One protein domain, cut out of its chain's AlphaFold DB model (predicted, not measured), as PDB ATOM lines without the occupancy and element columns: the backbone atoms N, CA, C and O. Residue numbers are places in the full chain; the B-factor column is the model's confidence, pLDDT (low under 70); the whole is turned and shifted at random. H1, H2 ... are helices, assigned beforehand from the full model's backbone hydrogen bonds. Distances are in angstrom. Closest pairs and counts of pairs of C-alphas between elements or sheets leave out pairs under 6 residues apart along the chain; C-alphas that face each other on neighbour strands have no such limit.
ATOM      1  N   ILE A   3     160.682  85.301 178.252       95.75
ATOM      2  CA  ILE A   3     160.799  84.961 176.837       95.75
ATOM      3  C   ILE A   3     159.402  85.157 176.265       95.75
ATOM      4  O   ILE A   3     158.434  84.737 176.900       95.75
ATOM      5  N   ALA A   4     159.293  85.868 175.152       96.75
ATOM      6  CA  ALA A   4     158.018  86.024 174.476       96.75
ATOM      7  C   ALA A   4     157.592  84.709 173.793       96.75
ATOM      8  O   ALA A   4     158.371  83.757 173.718       96.75
ATOM      9  N   ASP A   5     156.352  84.636 173.318       96.06
ATOM     10  CA  ASP A   5     155.816  83.390 172.762       96.06
ATOM     11  C   ASP A   5     156.340  83.116 171.342       96.06
ATOM     12  O   ASP A   5     156.473  81.959 170.942       96.06
ATOM     13  N   GLU A   6     156.699  84.155 170.574       94.69
ATOM     14  CA  GLU A   6     157.140  83.990 169.188       94.69
ATOM     15  C   GLU A   6     158.391  83.104 168.981       94.69
ATOM     16  O   GLU A   6     158.381  82.307 168.036       94.69
ATOM     17  N   PRO A   7     159.449  83.125 169.824       94.38
ATOM     18  CA  PRO A   7     160.576  82.199 169.682       94.38
ATOM     19  C   PRO A   7     160.247  80.729 169.978       94.38
ATOM     20  O   PRO A   7     161.074  79.877 169.651       94.38
ATOM     21  N   ALA A   8     159.100  80.393 170.584       93.38
ATOM     22  CA  ALA A   8     158.829  79.042 171.087       93.38
ATOM     23  C   ALA A   8     158.983  77.961 170.004       93.38
ATOM     24  O   ALA A   8     159.740  77.008 170.187       93.38
ATOM     25  N   LEU A   9     158.363  78.161 168.835       93.00
ATOM     26  CA  LEU A   9     158.429  77.208 167.720       93.00
ATOM     27  C   LEU A   9     159.855  77.051 167.163       93.00
ATOM     28  O   LEU A   9     160.262  75.970 166.738       93.00
ATOM     29  N   LYS A  10     160.633  78.139 167.141       91.38
ATOM     30  CA  LYS A  10     162.030  78.125 166.688       91.38
ATOM     31  C   LYS A  10     162.905  77.358 167.680       91.38
ATOM     32  O   LYS A  10     163.690  76.505 167.271       91.38
ATOM     33  N   LEU A  11     162.741  77.635 168.972       93.69
ATOM     34  CA  LEU A  11     163.468  76.973 170.051       93.69
ATOM     35  C   LEU A  11     163.149  75.481 170.125       93.69
ATOM     36  O   LEU A  11     164.071  74.685 170.282       93.69
ATOM     37  N   GLU A  12     161.885  75.096 169.946       93.69
ATOM     38  CA  GLU A  12     161.461  73.696 169.895       93.69
ATOM     39  C   GLU A  12     162.212  72.931 168.799       93.69
ATOM     40  O   GLU A  12     162.901  71.953 169.092       93.69
ATOM     41  N   LYS A  13     162.210  73.448 167.562       92.25
ATOM     42  CA  LYS A  13     162.950  72.849 166.436       92.25
ATOM     43  C   LYS A  13     164.445  72.708 166.730       92.25
ATOM     44  O   LYS A  13     165.051  71.685 166.416       92.25
ATOM     45  N   ILE A  14     165.054  73.726 167.333       90.56
ATOM     46  CA  ILE A  14     166.484  73.713 167.666       90.56
ATOM     47  C   ILE A  14     166.781  72.682 168.755       90.56
ATOM     48  O   ILE A  14     167.763  71.948 168.641       90.56
ATOM     49  N   PHE A  15     165.947  72.591 169.792       91.75
ATOM     50  CA  PHE A  15     166.118  71.601 170.852       91.75
ATOM     51  C   PHE A  15     165.889  70.175 170.353       91.75
ATOM     52  O   PHE A  15     166.636  69.280 170.754       91.75
ATOM     53  N   ASP A  16     164.955  69.969 169.425       92.31
ATOM     54  CA  ASP A  16     164.729  68.675 168.782       92.31
ATOM     55  C   ASP A  16     165.924  68.188 167.962       92.31
ATOM     56  O   ASP A  16     166.221  66.992 167.947       92.31
ATOM     57  N   ILE A  17     166.646  69.105 167.320       89.12
ATOM     58  CA  ILE A  17     167.894  68.788 166.619       89.12
ATOM     59  C   ILE A  17     169.027  68.585 167.631       89.12
ATOM     60  O   ILE A  17     169.803  67.632 167.538       89.12
ATOM     61  N   ALA A  18     169.147  69.473 168.619       88.19
ATOM     62  CA  ALA A  18     170.243  69.451 169.578       88.19
ATOM     63  C   ALA A  18     170.240  68.181 170.441       88.19
ATOM     64  O   ALA A  18     171.313  67.631 170.699       88.19
ATOM     65  N   ARG A  19     169.059  67.673 170.824       89.12
ATOM     66  CA  ARG A  19     168.922  66.455 171.641       89.12
ATOM     67  C   ARG A  19     169.375  65.172 170.947       89.12
ATOM     68  O   ARG A  19     169.624  64.183 171.625       89.12
ATOM     69  N   GLN A  20     169.497  65.183 169.620       89.50
ATOM     70  CA  GLN A  20     169.987  64.040 168.843       89.50
ATOM     71  C   GLN A  20     171.523  63.956 168.824       89.50
ATOM     72  O   GLN A  20     172.082  62.959 168.372       89.50
ATOM     73  N   ARG A  21     172.230  64.987 169.309       85.81
ATOM     74  CA  ARG A  21     173.697  65.026 169.300       85.81
ATOM     75  C   ARG A  21     174.284  64.129 170.392       85.81
ATOM     76  O   ARG A  21     173.792  64.087 171.519       85.81
ATOM     77  N   SER A  22     175.399  63.466 170.083       85.00
ATOM     78  CA  SER A  22     176.161  62.723 171.095       85.00
ATOM     79  C   SER A  22     176.643  63.658 172.217       85.00
ATOM     80  O   SER A  22     176.948  64.829 171.982       85.00
ATOM     81  N   ASN A  23     176.695  63.157 173.458       81.19
ATOM     82  CA  ASN A  23     177.061  63.943 174.648       81.19
ATOM     83  C   ASN A  23     176.227  65.229 174.842       81.19
ATOM     84  O   ASN A  23     176.735  66.241 175.346       81.19
ATOM     85  N   PHE A  24     174.945  65.209 174.453       81.94
ATOM     86  CA  PHE A  24     174.055  66.357 174.590       81.94
ATOM     87  C   PHE A  24     173.922  66.793 176.052       81.94
ATOM     88  O   PHE A  24     173.431  66.082 176.924       81.94
ATOM     89  N   GLY A  25     174.375  68.013 176.323       84.75
ATOM     90  CA  GLY A  25     174.421  68.575 177.663       84.75
ATOM     91  C   GLY A  25     173.097  69.145 178.159       84.75
ATOM     92  O   GLY A  25     173.187  70.162 178.826       84.75
ATOM     93  N   ASN A  26     171.927  68.577 177.827       89.69
ATOM     94  CA  ASN A  26     170.570  68.963 178.278       89.69
ATOM     95  C   ASN A  26     170.485  70.368 178.922       89.69
ATOM     96  O   ASN A  26     170.470  71.383 178.227       89.69
ATOM     97  N   GLY A  27     170.530  70.436 180.260       92.31
ATOM     98  CA  GLY A  27     170.430  71.684 181.023       92.31
ATOM     99  C   GLY A  27     171.567  72.681 180.772       92.31
ATOM    100  O   GLY A  27     171.315  73.878 180.701       92.31
ATOM    101  N   ARG A  28     172.806  72.214 180.560       94.69
ATOM    102  CA  ARG A  28     173.938  73.062 180.139       94.69
ATOM    103  C   ARG A  28     173.684  73.668 178.763       94.69
ATOM    104  O   ARG A  28     173.992  74.833 178.554       94.69
ATOM    105  N   TYR A  29     173.121  72.900 177.833       93.00
ATOM    106  CA  TYR A  29     172.781  73.428 176.516       93.00
ATOM    107  C   TYR A  29     171.675  74.481 176.618       93.00
ATOM    108  O   TYR A  29     171.881  75.601 176.164       93.00
ATOM    109  N   ALA A  30     170.557  74.163 177.278       93.19
ATOM    110  CA  ALA A  30     169.456  75.106 177.479       93.19
ATOM    111  C   ALA A  30     169.928  76.399 178.166       93.19
ATOM    112  O   ALA A  30     169.627  77.494 177.699       93.19
ATOM    113  N   ARG A  31     170.751  76.280 179.215       95.31
ATOM    114  CA  ARG A  31     171.368  77.422 179.897       95.31
ATOM    115  C   ARG A  31     172.208  78.273 178.948       95.31
ATOM    116  O   ARG A  31     171.976  79.473 178.866       95.31
ATOM    117  N   ASN A  32     173.118  77.654 178.196       94.00
ATOM    118  CA  ASN A  32     173.972  78.359 177.242       94.00
ATOM    119  C   ASN A  32     173.157  79.088 176.161       94.00
ATOM    120  O   ASN A  32     173.561  80.158 175.712       94.00
ATOM    121  N   VAL A  33     172.036  78.507 175.719       94.31
ATOM    122  CA  VAL A  33     171.120  79.157 174.771       94.31
ATOM    123  C   VAL A  33     170.533  80.424 175.387       94.31
ATOM    124  O   VAL A  33     170.617  81.485 174.775       94.31
ATOM    125  N   ILE A  34     169.996  80.343 176.607       95.69
ATOM    126  CA  ILE A  34     169.438  81.522 177.272       95.69
ATOM    127  C   ILE A  34     170.519  82.572 177.507       95.69
ATOM    128  O   ILE A  34     170.317  83.708 177.104       95.69
ATOM    129  N   GLU A  35     171.668  82.206 178.082       96.25
ATOM    130  CA  GLU A  35     172.773  83.132 178.379       96.25
ATOM    131  C   GLU A  35     173.228  83.906 177.135       96.25
ATOM    132  O   GLU A  35     173.357  85.128 177.181       96.25
ATOM    133  N   LYS A  36     173.389  83.225 175.993       96.06
ATOM    134  CA  LYS A  36     173.723  83.882 174.724       96.06
ATOM    135  C   LYS A  36     172.625  84.823 174.234       96.06
ATOM    136  O   LYS A  36     172.946  85.914 173.770       96.06
ATOM    137  N   ALA A  37     171.356  84.446 174.379       96.56
ATOM    138  CA  ALA A  37     170.249  85.341 174.052       96.56
ATOM    139  C   ALA A  37     170.252  86.600 174.938       96.56
ATOM    140  O   ALA A  37     170.021  87.693 174.433       96.56
ATOM    141  N   GLN A  38     170.597  86.490 176.231       96.81
ATOM    142  CA  GLN A  38     170.730  87.666 177.111       96.81
ATOM    143  C   GLN A  38     171.858  88.600 176.657       96.81
ATOM    144  O   GLN A  38     171.691  89.817 176.687       96.81
ATOM    145  N   VAL A  39     172.994  88.041 176.223       96.44
ATOM    146  CA  VAL A  39     174.122  88.824 175.692       96.44
ATOM    147  C   VAL A  39     173.725  89.556 174.410       96.44
ATOM    148  O   VAL A  39     173.968  90.757 174.295       96.44
ATOM    149  N   ASN A  40     173.070  88.868 173.473       95.75
ATOM    150  CA  ASN A  40     172.586  89.485 172.237       95.75
ATOM    151  C   ASN A  40     171.564  90.591 172.515       95.75
ATOM    152  O   ASN A  40     171.669  91.684 171.961       95.75
ATOM    153  N   HIS A  41     170.628  90.333 173.429       96.94
ATOM    154  CA  HIS A  41     169.628  91.302 173.859       96.94
ATOM    155  C   HIS A  41     170.254  92.558 174.466       96.94
ATOM    156  O   HIS A  41     169.869  93.672 174.121       96.94
ATOM    157  N   ALA A  42     171.268  92.399 175.322       95.81
ATOM    158  CA  ALA A  42     172.021  93.527 175.862       95.81
ATOM    159  C   ALA A  42     172.711  94.330 174.747       95.81
ATOM    160  O   ALA A  42     172.643  95.557 174.749       95.81
ATOM    161  N   GLY A  43     173.311  93.654 173.762       95.06
ATOM    162  CA  GLY A  43     173.890  94.299 172.580       95.06
ATOM    163  C   GLY A  43     172.867  95.113 171.781       95.06
ATOM    164  O   GLY A  43     173.147  96.249 171.405       95.06
ATOM    165  N   LYS A  44     171.660  94.571 171.583       93.94
ATOM    166  CA  LYS A  44     170.534  95.265 170.939       93.94
ATOM    167  C   LYS A  44     170.084  96.492 171.735       93.94
ATOM    168  O   LYS A  44     169.863  97.545 171.154       93.94
ATOM    169  N   LEU A  45     169.968  96.388 173.058       95.50
ATOM    170  CA  LEU A  45     169.591  97.529 173.902       95.50
ATOM    171  C   LEU A  45     170.621  98.662 173.834       95.50
ATOM    172  O   LEU A  45     170.240  99.828 173.855       95.50
ATOM    173  N   LEU A  46     171.911  98.334 173.720       94.88
ATOM    174  CA  LEU A  46     172.980  99.328 173.591       94.88
ATOM    175  C   LEU A  46     172.934 100.105 172.268       94.88
ATOM    176  O   LEU A  46     173.451 101.218 172.215       94.88
ATOM    177  N   SER A  47     172.347  99.539 171.211       93.06
ATOM    178  CA  SER A  47     172.211 100.211 169.913       93.06
ATOM    179  C   SER A  47     170.902 100.993 169.754       93.06
ATOM    180  O   SER A  47     170.731 101.692 168.755       93.06
ATOM    181  N   MET A  48     169.983 100.900 170.719       93.56
ATOM    182  CA  MET A  48     168.711 101.623 170.707       93.56
ATOM    183  C   MET A  48     168.852 103.057 171.228       93.56
ATOM    184  O   MET A  48     169.668 103.348 172.103       93.56
ATOM    185  N   ASP A  49     167.995 103.956 170.736       94.94
ATOM    186  CA  ASP A  49     167.822 105.279 171.342       94.94
ATOM    187  C   ASP A  49     167.204 105.129 172.736       94.94
ATOM    188  O   ASP A  49     166.089 104.624 172.885       94.94
ATOM    189  N   ILE A  50     167.913 105.612 173.757       91.19
ATOM    190  CA  ILE A  50     167.502 105.544 175.162       91.19
ATOM    191  C   ILE A  50     166.123 106.166 175.417       91.19
ATOM    192  O   ILE A  50     165.407 105.708 176.303       91.19
ATOM    193  N   ASN A  51     165.716 107.163 174.624       94.81
ATOM    194  CA  ASN A  51     164.403 107.798 174.758       94.81
ATOM    195  C   ASN A  51     163.268 106.943 174.173       94.81
ATOM    196  O   ASN A  51     162.100 107.160 174.497       94.81
ATOM    197  N   ALA A  52     163.602 105.978 173.314       93.31
ATOM    198  CA  ALA A  52     162.659 105.070 172.673       93.31
ATOM    199  C   ALA A  52     162.560 103.706 173.380       93.31
ATOM    200  O   ALA A  52     161.570 102.998 173.178       93.31
ATOM    201  N   VAL A  53     163.545 103.338 174.212       94.75
ATOM    202  CA  VAL A  53     163.558 102.068 174.955       94.75
ATOM    203  C   VAL A  53     162.417 102.029 175.968       94.75
ATOM    204  O   VAL A  53     162.333 102.850 176.885       94.75
ATOM    205  N   LYS A  54     161.550 101.021 175.856       95.25
ATOM    206  CA  LYS A  54     160.468 100.782 176.812       95.25
ATOM    207  C   LYS A  54     160.873  99.720 177.821       95.25
ATOM    208  O   LYS A  54     161.736  98.876 177.596       95.25
ATOM    209  N   ARG A  55     160.152  99.690 178.945       93.56
ATOM    210  CA  ARG A  55     160.291  98.622 179.947       93.56
ATOM    211  C   ARG A  55     160.126  97.229 179.331       93.56
ATOM    212  O   ARG A  55     160.809  96.300 179.745       93.56
ATOM    213  N   ASP A  56     159.223  97.083 178.365       95.12
ATOM    214  CA  ASP A  56     159.008  95.809 177.677       95.12
ATOM    215  C   ASP A  56     160.269  95.324 176.958       95.12
ATOM    216  O   ASP A  56     160.623  94.153 177.085       95.12
ATOM    217  N   ASP A  57     160.986  96.245 176.313       94.25
ATOM    218  CA  ASP A  57     162.226  95.964 175.595       94.25
ATOM    219  C   ASP A  57     163.341  95.547 176.551       94.25
ATOM    220  O   ASP A  57     164.148  94.704 176.212       94.25
ATOM    221  N   ILE A  58     163.378  96.054 177.785       95.19
ATOM    222  CA  ILE A  58     164.419  95.671 178.752       95.19
ATOM    223  C   ILE A  58     164.214  94.237 179.257       95.19
ATOM    224  O   ILE A  58     165.173  93.484 179.422       95.19
ATOM    225  N   PHE A  59     162.965  93.844 179.520       96.31
ATOM    226  CA  PHE A  59     162.658  92.619 180.264       96.31
ATOM    227  C   PHE A  59     162.222  91.428 179.402       96.31
ATOM    228  O   PHE A  59     161.894  90.385 179.984       96.31
ATOM    229  N   THR A  60     162.230  91.551 178.073       97.19
ATOM    230  CA  THR A  60     161.674  90.546 177.152       97.19
ATOM    231  C   THR A  60     162.688  90.119 176.104       97.19
ATOM    232  O   THR A  60     163.121  90.940 175.303       97.19
ATOM    233  N   LEU A  61     163.010  88.825 176.089       97.25
ATOM    234  CA  LEU A  61     163.725  88.193 174.985       97.25
ATOM    235  C   LEU A  61     162.742  87.857 173.866       97.25
ATOM    236  O   LEU A  61     161.721  87.210 174.121       97.25
ATOM    237  N   ARG A  62     163.080  88.274 172.651       95.94
ATOM    238  CA  ARG A  62     162.303  88.067 171.428       95.94
ATOM    239  C   ARG A  62     163.015  87.119 170.469       95.94
ATOM    240  O   ARG A  62     164.147  86.706 170.718       95.94
ATOM    241  N   SER A  63     162.354  86.748 169.374       94.94
ATOM    242  CA  SER A  63     162.899  85.804 168.382       94.94
ATOM    243  C   SER A  63     164.293  86.172 167.859       94.94
ATOM    244  O   SER A  63     165.118  85.274 167.655       94.94
ATOM    245  N   GLU A  64     164.569  87.464 167.677       93.50
ATOM    246  CA  GLU A  64     165.830  87.974 167.124       93.50
ATOM    247  C   GLU A  64     167.012  87.705 168.067       93.50
ATOM    248  O   GLU A  64     168.131  87.426 167.636       93.50
ATOM    249  N   ASP A  65     166.761  87.685 169.380       95.50
ATOM    250  CA  ASP A  65     167.803  87.422 170.375       95.50
ATOM    251  C   ASP A  65     168.357  85.987 170.248       95.50
ATOM    252  O   ASP A  65     169.463  85.704 170.711       95.50
ATOM    253  N   PHE A  66     167.634  85.095 169.556       94.75
ATOM    254  CA  PHE A  66     167.986  83.696 169.301       94.75
ATOM    255  C   PHE A  66     168.522  83.418 167.884       94.75
ATOM    256  O   PHE A  66     168.694  82.254 167.515       94.75
TER     257      PHE A  66
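Overview. This is residues 3 to 66 of the 84 residues of the protein "AAA_lid_6 domain-containing protein" of Ruminococcus sp (UniProt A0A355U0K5). One long helix, H2, runs along most of the length of a loose rod, and three shorter helices lie along one side of it: H1 beside its first half, the short H4 packed on its middle, and H3 near its last part. The links H1 to H2 and H2 to H3 turn round the two ends of the rod, and residues 20 to 25 stick out at one of them. The printed part has 64 residues with four named helices, in the order H1, H2, H3, H4, and no named strand; the class is all helix. The whole is loose, with a radius of gyration of the C-alphas of 13.8 A, and spans 46 by 19 by 14 A.

Along the chain. H1, residues 8 to 18, begins at C-alpha 8 (158.829, 79.042, 171.087) and is 15.0 A long from first to last C-alpha. H2, residues 26 to 47, is 32.4 A long and begins at C-alpha 26 (170.570, 68.963, 178.278). H3 holds residues 55 to 59, 6.5 A. H4, residues 63 to 66, 5.6 A, ends at C-alpha 66 (167.986, 83.696, 169.301).

Arrangement. H1 and H2 are near each other, with 9 pairs of C-alphas within 10 A. H2 touches H4 with residues 33 to 41 alone; the closest C-alphas, of Ala 37 and Asp 65, are 4.9 A apart. H2 and H3 are close but not clearly touching, closest at the C-alphas of Leu 45 and Ile 58, 7.3 A. H1 and H4 are also close but not clearly touching, at the C-alphas of Lys 10 and Ser 63, 7.9 A. H1 and H3 are apart. In H1, H2 and H3 every O i to N i+4 pair is within hydrogen-bond range; H4 is too short for such a pair.

Size, cuts and confidence. The two C-alphas farthest apart, of Ser 22 and Asn 51, are 46.7 A apart. The printed part has no cut, and no link is long; H3 to H4 is tight. The mean pLDDT of the printed part is 93.3, and no printed residue is under 70.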